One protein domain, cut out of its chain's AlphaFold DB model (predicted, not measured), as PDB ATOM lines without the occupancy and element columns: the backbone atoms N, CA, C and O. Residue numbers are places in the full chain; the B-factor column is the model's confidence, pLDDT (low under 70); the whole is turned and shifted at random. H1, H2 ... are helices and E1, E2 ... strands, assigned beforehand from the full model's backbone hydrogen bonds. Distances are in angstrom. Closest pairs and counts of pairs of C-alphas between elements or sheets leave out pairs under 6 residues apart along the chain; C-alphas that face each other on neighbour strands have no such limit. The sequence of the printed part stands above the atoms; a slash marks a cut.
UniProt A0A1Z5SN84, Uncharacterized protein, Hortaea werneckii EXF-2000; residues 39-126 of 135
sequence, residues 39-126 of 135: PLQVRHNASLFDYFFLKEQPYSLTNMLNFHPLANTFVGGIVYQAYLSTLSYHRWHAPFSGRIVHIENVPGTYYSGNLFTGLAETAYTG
ATOM      1  N   PRO A  39     -22.893 -20.323 -18.864       84.69
ATOM      2  CA  PRO A  39     -22.933 -20.672 -20.279       84.69
ATOM      3  C   PRO A  39     -21.726 -21.527 -20.685       84.69
ATOM      4  O   PRO A  39     -20.585 -21.133 -20.471       84.69
ATOM      5  N   LEU A  40     -21.973 -22.673 -21.324       78.12
ATOM      6  CA  LEU A  40     -20.927 -23.520 -21.902       78.12
ATOM      7  C   LEU A  40     -20.815 -23.298 -23.414       78.12
ATOM      8  O   LEU A  40     -19.723 -23.117 -23.943       78.12
ATOM      9  N   GLN A  41     -21.944 -23.336 -24.123       83.62
ATOM     10  CA  GLN A  41     -21.986 -23.086 -25.563       83.62
ATOM     11  C   GLN A  41     -23.388 -22.694 -26.032       83.62
ATOM     12  O   GLN A  41     -24.399 -23.148 -25.496       83.62
ATOM     13  N   VAL A  42     -23.429 -21.887 -27.092       88.94
ATOM     14  CA  VAL A  42     -24.641 -21.552 -27.844       88.94
ATOM     15  C   VAL A  42     -24.422 -21.994 -29.286       88.94
ATOM     16  O   VAL A  42     -23.420 -21.639 -29.908       88.94
ATOM     17  N   ARG A  43     -25.352 -22.774 -29.833       87.00
ATOM     18  CA  ARG A  43     -25.314 -23.244 -31.221       87.00
ATOM     19  C   ARG A  43     -26.587 -22.823 -31.929       87.00
ATOM     20  O   ARG A  43     -27.680 -23.162 -31.494       87.00
ATOM     21  N   HIS A  44     -26.433 -22.089 -33.022       91.75
ATOM     22  CA  HIS A  44     -27.537 -21.638 -33.865       91.75
ATOM     23  C   HIS A  44     -27.749 -22.584 -35.043       91.75
ATOM     24  O   HIS A  44     -26.830 -23.308 -35.429       91.75
ATOM     25  N   ASN A  45     -28.936 -22.510 -35.648       92.25
ATOM     26  CA  ASN A  45     -29.314 -23.288 -36.825       92.25
ATOM     27  C   ASN A  45     -29.112 -24.800 -36.618       92.25
ATOM     28  O   ASN A  45     -28.504 -25.482 -37.441       92.25
ATOM     29  N   ALA A  46     -29.592 -25.305 -35.479       91.44
ATOM     30  CA  ALA A  46     -29.426 -26.696 -35.082       91.44
ATOM     31  C   ALA A  46     -30.054 -27.658 -36.103       91.44
ATOM     32  O   ALA A  46     -31.184 -27.458 -36.552       91.44
ATOM     33  N   SER A  47     -29.345 -28.728 -36.449       91.88
ATOM     34  CA  SER A  47     -29.839 -29.754 -37.372       91.88
ATOM     35  C   SER A  47     -30.256 -31.035 -36.634       91.88
ATOM     36  O   SER A  47     -29.865 -31.269 -35.489       91.88
ATOM     37  N   LEU A  48     -31.075 -31.886 -37.275       92.31
ATOM     38  CA  LEU A  48     -31.479 -33.180 -36.690       92.31
ATOM     39  C   LEU A  48     -30.274 -34.046 -36.321       92.31
ATOM     40  O   LEU A  48     -30.278 -34.686 -35.270       92.31
ATOM     41  N   PHE A  49     -29.285 -34.050 -37.214       91.25
ATOM     42  CA  PHE A  49     -28.027 -34.770 -37.118       91.25
ATOM     43  C   PHE A  49     -26.904 -33.740 -37.114       91.25
ATOM     44  O   PHE A  49     -26.510 -33.236 -38.160       91.25
ATOM     45  N   ASP A  50     -26.422 -33.429 -35.922       85.88
ATOM     46  CA  ASP A  50     -25.409 -32.418 -35.666       85.88
ATOM     47  C   ASP A  50     -24.331 -32.993 -34.744       85.88
ATOM     48  O   ASP A  50     -24.489 -34.078 -34.181       85.88
ATOM     49  N   TYR A  51     -23.263 -32.225 -34.565       84.44
ATOM     50  CA  TYR A  51     -22.200 -32.495 -33.610       84.44
ATOM     51  C   TYR A  51     -22.241 -31.444 -32.495       84.44
ATOM     52  O   TYR A  51     -21.558 -30.412 -32.530       84.44
ATOM     53  N   PHE A  52     -23.069 -31.719 -31.491       79.31
ATOM     54  CA  PHE A  52     -23.035 -31.085 -30.178       79.31
ATOM     55  C   PHE A  52     -22.174 -31.941 -29.259       79.31
ATOM     56  O   PHE A  52     -22.448 -33.123 -29.067       79.31
ATOM     57  N   PHE A  53     -21.138 -31.365 -28.664       68.06
ATOM     58  CA  PHE A  53     -20.416 -32.074 -27.615       68.06
ATOM     59  C   PHE A  53     -21.255 -32.051 -26.336       68.06
ATOM     60  O   PHE A  53     -21.552 -30.985 -25.793       68.06
ATOM     61  N   LEU A  54     -21.638 -33.229 -25.853       67.69
ATOM     62  CA  LEU A  54     -22.249 -33.417 -24.544       67.69
ATOM     63  C   LEU A  54     -21.527 -34.577 -23.865       67.69
ATOM     64  O   LEU A  54     -21.500 -35.686 -24.394       67.69
ATOM     65  N   LYS A  55     -20.923 -34.312 -22.700       66.56
ATOM     66  CA  LYS A  55     -20.126 -35.305 -21.955       66.56
ATOM     67  C   LYS A  55     -19.023 -35.933 -22.821       66.56
ATOM     68  O   LYS A  55     -18.889 -37.150 -22.873       66.56
ATOM     69  N   GLU A  56     -18.301 -35.087 -23.561       66.62
ATOM     70  CA  GLU A  56     -17.198 -35.485 -24.457       66.62
ATOM     71  C   GLU A  56     -17.592 -36.450 -25.588       66.62
ATOM     72  O   GLU A  56     -16.734 -36.993 -26.279       66.62
ATOM     73  N   GLN A  57     -18.890 -36.650 -25.814       69.00
ATOM     74  CA  GLN A  57     -19.411 -37.470 -26.899       69.00
ATOM     75  C   GLN A  57     -20.194 -36.597 -27.886       69.00
ATOM     76  O   GLN A  57     -20.811 -35.604 -27.481       69.00
ATOM     77  N   PRO A  58     -20.174 -36.940 -29.184       81.12
ATOM     78  CA  PRO A  58     -20.969 -36.247 -30.181       81.12
ATOM     79  C   PRO A  58     -22.441 -36.647 -30.046       81.12
ATOM     80  O   PRO A  58     -22.803 -37.814 -30.180       81.12
ATOM     81  N   TYR A  59     -23.294 -35.661 -29.807       82.69
ATOM     82  CA  TYR A  59     -24.744 -35.787 -29.806       82.69
ATOM     83  C   TYR A  59     -25.353 -34.883 -30.870       82.69
ATOM     84  O   TYR A  59     -24.836 -33.817 -31.181       82.69
ATOM     85  N   SER A  60     -26.515 -35.284 -31.365       90.25
ATOM     86  CA  SER A  60     -27.377 -34.488 -32.236       90.25
ATOM     87  C   SER A  60     -28.723 -34.194 -31.566       90.25
ATOM     88  O   SER A  60     -29.018 -34.759 -30.508       90.25
ATOM     89  N   LEU A  61     -29.579 -33.366 -32.184       91.56
ATOM     90  CA  LEU A  61     -30.949 -33.153 -31.693       91.56
ATOM     91  C   LEU A  61     -31.704 -34.482 -31.575       91.56
ATOM     92  O   LEU A  61     -32.384 -34.708 -30.574       91.56
ATOM     93  N   THR A  62     -31.548 -35.381 -32.554       93.12
ATOM     94  CA  THR A  62     -32.216 -36.686 -32.512       93.12
ATOM     95  C   THR A  62     -31.710 -37.542 -31.352       93.12
ATOM     96  O   THR A  62     -32.508 -38.171 -30.663       93.12
ATOM     97  N   ASN A  63     -30.407 -37.510 -31.047       90.44
ATOM     98  CA  ASN A  63     -29.873 -38.263 -29.910       90.44
ATOM     99  C   ASN A  63     -30.330 -37.671 -28.569       90.44
ATOM    100  O   ASN A  63     -30.726 -38.420 -27.682       90.44
ATOM    101  N   MET A  64     -30.309 -36.339 -28.424       89.56
ATOM    102  CA  MET A  64     -30.733 -35.657 -27.193       89.56
ATOM    103  C   MET A  64     -32.221 -35.854 -26.888       89.56
ATOM    104  O   MET A  64     -32.613 -35.863 -25.724       89.56
ATOM    105  N   LEU A  65     -33.045 -36.014 -27.924       92.62
ATOM    106  CA  LEU A  65     -34.490 -36.192 -27.810       92.62
ATOM    107  C   LEU A  65     -34.928 -37.643 -28.044       92.62
ATOM    108  O   LEU A  65     -36.073 -37.863 -28.415       92.62
ATOM    109  N   ASN A  66     -34.037 -38.625 -27.858       93.69
ATOM    110  CA  ASN A  66     -34.343 -40.058 -27.960       93.69
ATOM    111  C   ASN A  66     -35.104 -40.453 -29.243       93.69
ATOM    112  O   ASN A  66     -36.058 -41.227 -29.217       93.69
ATOM    113  N   PHE A  67     -34.708 -39.879 -30.381       94.31
ATOM    114  CA  PHE A  67     -35.338 -40.084 -31.689       94.31
ATOM    115  C   PHE A  67     -36.840 -39.745 -31.724       94.31
ATOM    116  O   PHE A  67     -37.570 -40.203 -32.605       94.31
ATOM    117  N   HIS A  68     -37.312 -38.923 -30.785       95.56
ATOM    118  CA  HIS A  68     -38.709 -38.532 -30.696       95.56
ATOM    119  C   HIS A  68     -39.114 -37.676 -31.913       95.56
ATOM    120  O   HIS A  68     -38.364 -36.775 -32.304       95.56
ATOM    121  N   PRO A  69     -40.321 -37.856 -32.490       94.31
ATOM    122  CA  PRO A  69     -40.765 -37.099 -33.667       94.31
ATOM    123  C   PRO A  69     -40.733 -35.571 -33.501       94.31
ATOM    124  O   PRO A  69     -40.523 -34.851 -34.480       94.31
ATOM    125  N   LEU A  70     -40.888 -35.082 -32.262       93.62
ATOM    126  CA  LEU A  70     -40.767 -33.655 -31.927       93.62
ATOM    127  C   LEU A  70     -39.373 -33.080 -32.201       93.62
ATOM    128  O   LEU A  70     -39.253 -31.871 -32.307       93.62
ATOM    129  N   ALA A  71     -38.324 -33.887 -32.381       93.56
ATOM    130  CA  ALA A  71     -37.002 -33.362 -32.733       93.56
ATOM    131  C   ALA A  71     -37.036 -32.468 -33.987       93.56
ATOM    132  O   ALA A  71     -36.321 -31.467 -34.052       93.56
ATOM    133  N   ASN A  72     -37.926 -32.767 -34.941       95.12
ATOM    134  CA  ASN A  72     -38.112 -31.967 -36.152       95.12
ATOM    135  C   ASN A  72     -38.562 -30.528 -35.879       95.12
ATOM    136  O   ASN A  72     -38.222 -29.641 -36.656       95.12
ATOM    137  N   THR A  73     -39.295 -30.267 -34.790       95.94
ATOM    138  CA  THR A  73     -39.780 -28.909 -34.487       95.94
ATOM    139  C   THR A  73     -38.666 -27.974 -34.031       95.94
ATOM    140  O   THR A  73     -38.867 -26.766 -33.998       95.94
ATOM    141  N   PHE A  74     -37.499 -28.516 -33.674       93.81
ATOM    142  CA  PHE A  74     -36.351 -27.749 -33.184       93.81
ATOM    143  C   PHE A  74     -35.266 -27.534 -34.246       93.81
ATOM    144  O   PHE A  74     -34.259 -26.881 -33.972       93.81
ATOM    145  N   VAL A  75     -35.460 -28.061 -35.459       95.19
ATOM    146  CA  VAL A  75     -34.540 -27.847 -36.582       95.19
ATOM    147  C   VAL A  75     -34.530 -26.369 -36.973       95.19
ATOM    148  O   VAL A  75     -35.577 -25.734 -37.064       95.19
ATOM    149  N   GLY A  76     -33.339 -25.815 -37.190       94.88
ATOM    150  CA  GLY A  76     -33.114 -24.384 -37.400       94.88
ATOM    151  C   GLY A  76     -33.105 -23.559 -36.107       94.88
ATOM    152  O   GLY A  76     -32.819 -22.364 -36.148       94.88
ATOM    153  N   GLY A  77     -33.385 -24.185 -34.958       94.38
ATOM    154  CA  GLY A  77     -33.423 -23.537 -33.651       94.38
ATOM    155  C   GLY A  77     -32.046 -23.265 -33.042       94.38
ATOM    156  O   GLY A  77     -31.004 -23.373 -33.694       94.38
ATOM    157  N   ILE A  78     -32.058 -22.913 -31.755       92.75
ATOM    158  CA  ILE A  78     -30.865 -22.628 -30.951       92.75
ATOM    159  C   ILE A  78     -30.745 -23.680 -29.847       92.75
ATOM    160  O   ILE A  78     -31.703 -23.940 -29.123       92.75
ATOM    161  N   VAL A  79     -29.555 -24.256 -29.699       91.38
ATOM    162  CA  VAL A  79     -29.184 -25.098 -28.563       91.38
ATOM    163  C   VAL A  79     -28.319 -24.266 -27.626       91.38
ATOM    164  O   VAL A  79     -27.220 -23.850 -27.991       91.38
ATOM    165  N   TYR A  80     -28.822 -24.024 -26.419       90.75
ATOM    166  CA  TYR A  80     -28.068 -23.433 -25.319       90.75
ATOM    167  C   TYR A  80     -27.673 -24.535 -24.337       90.75
ATOM    168  O   TYR A  80     -28.530 -25.275 -23.852       90.75
ATOM    169  N   GLN A  81     -26.380 -24.651 -24.060       87.56
ATOM    170  CA  GLN A  81     -25.842 -25.560 -23.056       87.56
ATOM    171  C   GLN A  81     -25.172 -24.733 -21.970       87.56
ATOM    172  O   GLN A  81     -24.344 -23.870 -22.262       87.56
ATOM    173  N   ALA A  82     -25.509 -25.046 -20.727       85.25
ATOM    174  CA  ALA A  82     -24.930 -24.448 -19.541       85.25
ATOM    175  C   ALA A  82     -24.450 -25.548 -18.594       85.25
ATOM    176  O   ALA A  82     -24.950 -26.678 -18.629       85.25
ATOM    177  N   TYR A  83     -23.465 -25.211 -17.771       81.06
ATOM    178  CA  TYR A  83     -22.943 -26.086 -16.738       81.06
ATOM    179  C   TYR A  83     -23.441 -25.641 -15.366       81.06
ATOM    180  O   TYR A  83     -23.462 -24.452 -15.052       81.06
ATOM    181  N   LEU A  84     -23.811 -26.624 -14.551       81.06
ATOM    182  CA  LEU A  84     -24.265 -26.447 -13.181       81.06
ATOM    183  C   LEU A  84     -23.168 -26.928 -12.226       81.06
ATOM    184  O   LEU A  84     -22.877 -28.124 -12.183       81.06
ATOM    185  N   SER A  85     -22.571 -25.991 -11.487       78.56
ATOM    186  CA  SER A  85     -21.570 -26.279 -10.458       78.56
ATOM    187  C   SER A  85     -22.178 -27.050  -9.293       78.56
ATOM    188  O   SER A  85     -23.325 -26.824  -8.919       78.56
ATOM    189  N   THR A  86     -21.368 -27.891  -8.644       74.44
ATOM    190  CA  THR A  86     -21.732 -28.569  -7.388       74.44
ATOM    191  C   THR A  86     -22.065 -27.610  -6.244       74.44
ATOM    192  O   THR A  86     -22.689 -28.032  -5.273       74.44
ATOM    193  N   LEU A  87     -21.634 -26.351  -6.332       75.12
ATOM    194  CA  LEU A  87     -21.879 -25.322  -5.319       75.12
ATOM    195  C   LEU A  87     -23.059 -24.407  -5.668       75.12
ATOM    196  O   LEU A  87     -23.538 -23.691  -4.792       75.12
ATOM    197  N   SER A  88     -23.559 -24.458  -6.905       78.88
ATOM    198  CA  SER A  88     -24.720 -23.676  -7.336       78.88
ATOM    199  C   SER A  88     -26.029 -24.190  -6.730       78.88
ATOM    200  O   SER A  88     -26.125 -25.276  -6.158       78.88
ATOM    201  N   TYR A  89     -27.099 -23.429  -6.896       81.81
ATOM    202  CA  TYR A  89     -28.457 -23.851  -6.611       81.81
ATOM    203  C   TYR A  89     -28.956 -24.889  -7.631       81.81
ATOM    204  O   TYR A  89     -29.075 -24.631  -8.826       81.81
ATOM    205  N   HIS A  90     -29.311 -26.084  -7.147       83.94
ATOM    206  CA  HIS A  90     -29.615 -27.254  -7.988       83.94
ATOM    207  C   HIS A  90     -31.104 -27.452  -8.321       83.94
ATOM    208  O   HIS A  90     -31.497 -28.540  -8.756       83.94
ATOM    209  N   ARG A  91     -31.968 -26.448  -8.109       86.44
ATOM    210  CA  ARG A  91     -33.362 -26.545  -8.574       86.44
ATOM    211  C   ARG A  91     -33.526 -25.866  -9.924       86.44
ATOM    212  O   ARG A  91     -32.951 -24.818 -10.189       86.44
ATOM    213  N   TRP A  92     -34.360 -26.479 -10.751       88.44
ATOM    214  CA  TRP A  92     -34.690 -25.992 -12.079       88.44
ATOM    215  C   TRP A  92     -36.021 -25.254 -12.050       88.44
ATOM    216  O   TRP A  92     -36.985 -25.709 -11.434       88.44
ATOM    217  N   HIS A  93     -36.053 -24.115 -12.724       88.75
ATOM    218  CA  HIS A  93     -37.204 -23.249 -12.892       88.75
ATOM    219  C   HIS A  93     -37.544 -23.163 -14.388       88.75
ATOM    220  O   HIS A  93     -36.705 -23.408 -15.257       88.75
ATOM    221  N   ALA A  94     -38.806 -22.866 -14.706       90.31
ATOM    222  CA  ALA A  94     -39.208 -22.670 -16.093       90.31
ATOM    223  C   ALA A  94     -38.667 -21.315 -16.591       90.31
ATOM    224  O   ALA A  94     -38.958 -20.304 -15.956       90.31
ATOM    225  N   PRO A  95     -37.930 -21.270 -17.715       88.44
ATOM    226  CA  PRO A  95     -37.300 -20.039 -18.205       88.44
ATOM    227  C   PRO A  95     -38.287 -19.023 -18.813       88.44
ATOM    228  O   PRO A  95     -37.921 -17.882 -19.076       88.44
ATOM    229  N   PHE A  96     -39.529 -19.438 -19.080       86.75
ATOM    230  CA  PHE A  96     -40.647 -18.597 -19.519       86.75
ATOM    231  C   PHE A  96     -41.979 -19.321 -19.263       86.75
ATOM    232  O   PHE A  96     -42.017 -20.515 -18.942       86.75
ATOM    233  N   SER A  97     -43.093 -18.594 -19.388       85.75
ATOM    234  CA  SER A  97     -44.437 -19.124 -19.114       85.75
ATOM    235  C   SER A  97     -44.843 -20.227 -20.092       85.75
ATOM    236  O   SER A  97     -44.840 -20.030 -21.306       85.75
ATOM    237  N   GLY A  98     -45.243 -21.384 -19.542       85.38
ATOM    238  CA  GLY A  98     -45.301 -22.631 -20.296       85.38
ATOM    239  C   GLY A  98     -46.253 -23.800 -19.858       85.38
ATOM    240  O   GLY A  98     -46.408 -24.028 -18.668       85.38
ATOM    241  N   ARG A  99     -46.845 -24.594 -20.778       88.06
ATOM    242  CA  ARG A  99     -47.590 -25.866 -20.712       88.06
ATOM    243  C   ARG A  99     -46.681 -26.958 -21.199       88.06
ATOM    244  O   ARG A  99     -46.185 -26.952 -22.325       88.06
ATOM    245  N   ILE A 100     -46.558 -27.940 -20.339       89.81
ATOM    246  CA  ILE A 100     -45.826 -29.148 -20.620       89.81
ATOM    247  C   ILE A 100     -46.617 -29.968 -21.644       89.81
ATOM    248  O   ILE A 100     -47.774 -30.317 -21.404       89.81
ATOM    249  N   VAL A 101     -45.997 -30.250 -22.790       92.06
ATOM    250  CA  VAL A 101     -46.594 -31.055 -23.873       92.06
ATOM    251  C   VAL A 101     -46.064 -32.487 -23.918       92.06
ATOM    252  O   VAL A 101     -46.742 -33.365 -24.439       92.06
ATOM    253  N   HIS A 102     -44.875 -32.730 -23.359       91.44
ATOM    254  CA  HIS A 102     -44.224 -34.039 -23.325       91.44
ATOM    255  C   HIS A 102     -43.265 -34.131 -22.136       91.44
ATOM    256  O   HIS A 102     -42.546 -33.172 -21.844       91.44
ATOM    257  N   ILE A 103     -43.246 -35.286 -21.472       94.25
ATOM    258  CA  ILE A 103     -42.242 -35.674 -20.478       94.25
ATOM    259  C   ILE A 103     -41.873 -37.117 -20.785       94.25
ATOM    260  O   ILE A 103     -42.749 -37.966 -20.939       94.25
ATOM    261  N   GLU A 104     -40.580 -37.399 -20.818       92.12
ATOM    262  CA  GLU A 104     -40.067 -38.738 -21.047       92.12
ATOM    263  C   GLU A 104     -38.858 -38.980 -20.155       92.12
ATOM    264  O   GLU A 104     -38.016 -38.098 -19.977       92.12
ATOM    265  N   ASN A 105     -38.788 -40.179 -19.585       93.06
ATOM    266  CA  ASN A 105     -37.604 -40.655 -18.895       93.06
ATOM    267  C   ASN A 105     -36.838 -41.580 -19.844       93.06
ATOM    268  O   ASN A 105     -37.319 -42.667 -20.160       93.06
ATOM    269  N   VAL A 106     -35.668 -41.137 -20.298       89.50
ATOM    270  CA  VAL A 106     -34.819 -41.882 -21.231       89.50
ATOM    271  C   VAL A 106     -33.758 -42.632 -20.420       89.50
ATOM    272  O   VAL A 106     -32.945 -41.981 -19.756       89.50
ATOM    273  N   PRO A 107     -33.727 -43.978 -20.443       88.31
ATOM    274  CA  PRO A 107     -32.682 -44.737 -19.770       88.31
ATOM    275  C   PRO A 107     -31.295 -44.354 -20.295       88.31
ATOM    276  O   PRO A 107     -31.066 -44.309 -21.502       88.31
ATOM    277  N   GLY A 108     -30.355 -44.107 -19.386       84.19
ATOM    278  CA  GLY A 108     -28.989 -43.722 -19.724       84.19
ATOM    279  C   GLY A 108     -27.982 -44.223 -18.697       84.19
ATOM    280  O   GLY A 108     -28.341 -44.884 -17.723       84.19
ATOM    281  N   THR A 109     -26.711 -43.898 -18.921       79.25
ATOM    282  CA  THR A 109     -25.630 -44.166 -17.964       79.25
ATOM    283  C   THR A 109     -25.225 -42.897 -17.211       79.25
ATOM    284  O   THR A 109     -25.460 -41.770 -17.666       79.25
ATOM    285  N   TYR A 110     -24.604 -43.084 -16.050       74.56
ATOM    286  CA  TYR A 110     -24.054 -42.001 -15.248       74.56
ATOM    287  C   TYR A 110     -22.705 -41.564 -15.819       74.56
ATOM    288  O   TYR A 110     -21.875 -42.391 -16.188       74.56
ATOM    289  N   TYR A 111     -22.492 -40.254 -15.872       65.50
ATOM    290  CA  TYR A 111     -21.204 -39.647 -16.188       65.50
ATOM    291  C   TYR A 111     -20.863 -38.680 -15.065       65.50
ATOM    292  O   TYR A 111     -21.748 -37.964 -14.590       65.50
ATOM    293  N   SER A 112     -19.602 -38.670 -14.647       64.19
ATOM    294  CA  SER A 112     -19.107 -37.691 -13.685       64.19
ATOM    295  C   SER A 112     -19.144 -36.286 -14.284       64.19
ATOM    296  O   SER A 112     -18.999 -36.119 -15.499       64.19
ATOM    297  N   GLY A 113     -19.324 -35.280 -13.425       61.25
ATOM    298  CA  GLY A 113     -19.043 -33.893 -13.790       61.25
ATOM    299  C   GLY A 113     -17.591 -33.743 -14.255       61.25
ATOM    300  O   GLY A 113     -16.739 -34.578 -13.934       61.25
ATOM    301  N   ASN A 114     -17.320 -32.709 -15.045       63.34
ATOM    302  CA  ASN A 114     -15.969 -32.461 -15.534       63.34
ATOM    303  C   ASN A 114     -15.054 -32.102 -14.346       63.34
ATOM    304  O   ASN A 114     -15.419 -31.315 -13.483       63.34
ATOM    305  N   LEU A 115     -13.878 -32.735 -14.285       57.97
ATOM    306  CA  LEU A 115     -12.918 -32.603 -13.183       57.97
ATOM    307  C   LEU A 115     -12.321 -31.193 -13.081       57.97
ATOM    308  O   LEU A 115     -12.068 -30.720 -11.977       57.97
ATOM    309  N   PHE A 116     -12.085 -30.561 -14.231       57.75
ATOM    310  CA  PHE A 116     -11.571 -29.192 -14.337       57.75
ATOM    311  C   PHE A 116     -12.655 -28.148 -14.143       57.75
ATOM    312  O   PHE A 116     -12.346 -26.967 -14.102       57.75
ATOM    313  N   THR A 117     -13.897 -28.620 -14.087       55.97
ATOM    314  CA  THR A 117     -15.024 -27.864 -13.601       55.97
ATOM    315  C   THR A 117     -15.531 -28.531 -12.293       55.97
ATOM    316  O   THR A 117     -16.697 -28.910 -12.178       55.97
ATOM    317  N   GLY A 118     -14.678 -28.734 -11.289       56.72
ATOM    318  CA  GLY A 118     -15.124 -29.206  -9.980       56.72
ATOM    319  C   GLY A 118     -14.203 -28.796  -8.830       56.72
ATOM    320  O   GLY A 118     -13.261 -28.029  -8.978       56.72
ATOM    321  N   LEU A 119     -14.399 -29.395  -7.648       54.06
ATOM    322  CA  LEU A 119     -13.551 -29.175  -6.456       54.06
ATOM    323  C   LEU A 119     -12.040 -29.409  -6.694       54.06
ATOM    324  O   LEU A 119     -11.204 -28.945  -5.916       54.06
ATOM    325  N   ALA A 120     -11.690 -30.150  -7.748       54.44
ATOM    326  CA  ALA A 120     -10.317 -30.463  -8.109       54.44
ATOM    327  C   ALA A 120      -9.611 -29.343  -8.891       54.44
ATOM    328  O   ALA A 120      -8.383 -29.368  -8.933       54.44
ATOM    329  N   GLU A 121     -10.328 -28.359  -9.452       57.31
ATOM    330  CA  GLU A 121      -9.718 -27.212 -10.143       57.31
ATOM    331  C   GLU A 121      -8.691 -26.525  -9.228       57.31
ATOM    332  O   GLU A 121      -7.514 -26.408  -9.580       57.31
ATOM    333  N   THR A 122      -9.090 -26.248  -7.982       56.72
ATOM    334  CA  THR A 122      -8.247 -25.664  -6.927       56.72
ATOM    335  C   THR A 122      -6.920 -26.393  -6.716       56.72
ATOM    336  O   THR A 122      -5.895 -25.767  -6.449       56.72
ATOM    337  N   ALA A 123      -6.929 -27.725  -6.812       57.34
ATOM    338  CA  ALA A 123      -5.758 -28.558  -6.554       57.34
ATOM    339  C   ALA A 123      -4.753 -28.551  -7.718       57.34
ATOM    340  O   ALA A 123      -3.575 -28.830  -7.499       57.34
ATOM    341  N   TYR A 124      -5.203 -28.231  -8.936       54.16
ATOM    342  CA  TYR A 124      -4.366 -28.190 -10.137       54.16
ATOM    343  C   TYR A 124      -3.926 -26.775 -10.523       54.16
ATOM    344  O   TYR A 124      -2.803 -26.605 -10.995       54.16
ATOM    345  N   THR A 125      -4.777 -25.763 -10.336       61.44
ATOM    346  CA  THR A 125      -4.509 -24.383 -10.780       61.44
ATOM    347  C   THR A 125      -4.080 -23.456  -9.641       61.44
ATOM    348  O   THR A 125      -3.513 -22.397  -9.899       61.44
ATOM    349  N   GLY A 126      -4.318 -23.840  -8.379       58.84
ATOM    350  CA  GLY A 126      -4.084 -22.985  -7.210       58.84
ATOM    351  C   GLY A 126      -5.054 -21.802  -7.101       58.84
ATOM    352  O   GLY A 126      -4.902 -20.971  -6.206       58.84
TER     353      GLY A 126
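What this domain is: This is residues 39 to 126 of the 135 residues of an uncharacterized protein of Hortaea werneckii EXF-2000 (UniProt A0A1Z5SN84). There is little regular structure: two small antiparallel strand pairs, E1 with E4 and hairpin E2-E3, have helices H1 and H2 at one end, while a wide loop, whose residues 88 to 101 stick out, leads to H3 at the far end. The 88 printed residues, 31 in named elements, run E1 E2 E3 H1 H2 E4 H3, class mixed. The whole is loose, radius of gyration of the C-alphas 15.5 A, spanning 46 by 29 by 27 A.

How they stand to each other: Look first at E1, residues 39 to 43, and E4, residues 79 to 83, antiparallel at 166 degrees; N 43 and O 79 are within hydrogen-bond range at 2.8 A. E2, residues 52 to 54, and E3, residues 57 to 59, form an antiparallel hairpin, with N 52 and O 59 at 2.8 A. H1, residues 61 to 64, only just touches H2, residues 69 to 74, with 3 pairs of C-alphas within 8 A, the closest Thr 62 and Ala 71 at 5.8 A. H3, residues 121 to 125, is apart from both. H3 has its O i to N i+4 pair within range, H2 0 of 2 but 3 of 3 O i to N i+3 pairs; H1 is too short for an i+4 pair.

Where its parts are: Find C-alpha 39 at (-22.933, -20.672, -20.279); E1 runs 11.5 A from there. E4 runs 13.4 A and H2 10.4 A. H3 ends at C-alpha 125 (-4.509, -24.383, -10.780).

The domain as a whole: The C-alphas farthest apart, of Pro 69 and Gly 126, are 47.4 A apart. The printed part has no cut; the E4 to H3 link, 37 residues, is long. Look for pLDDT under 70 at residues 53 to 57 and 111 to 126.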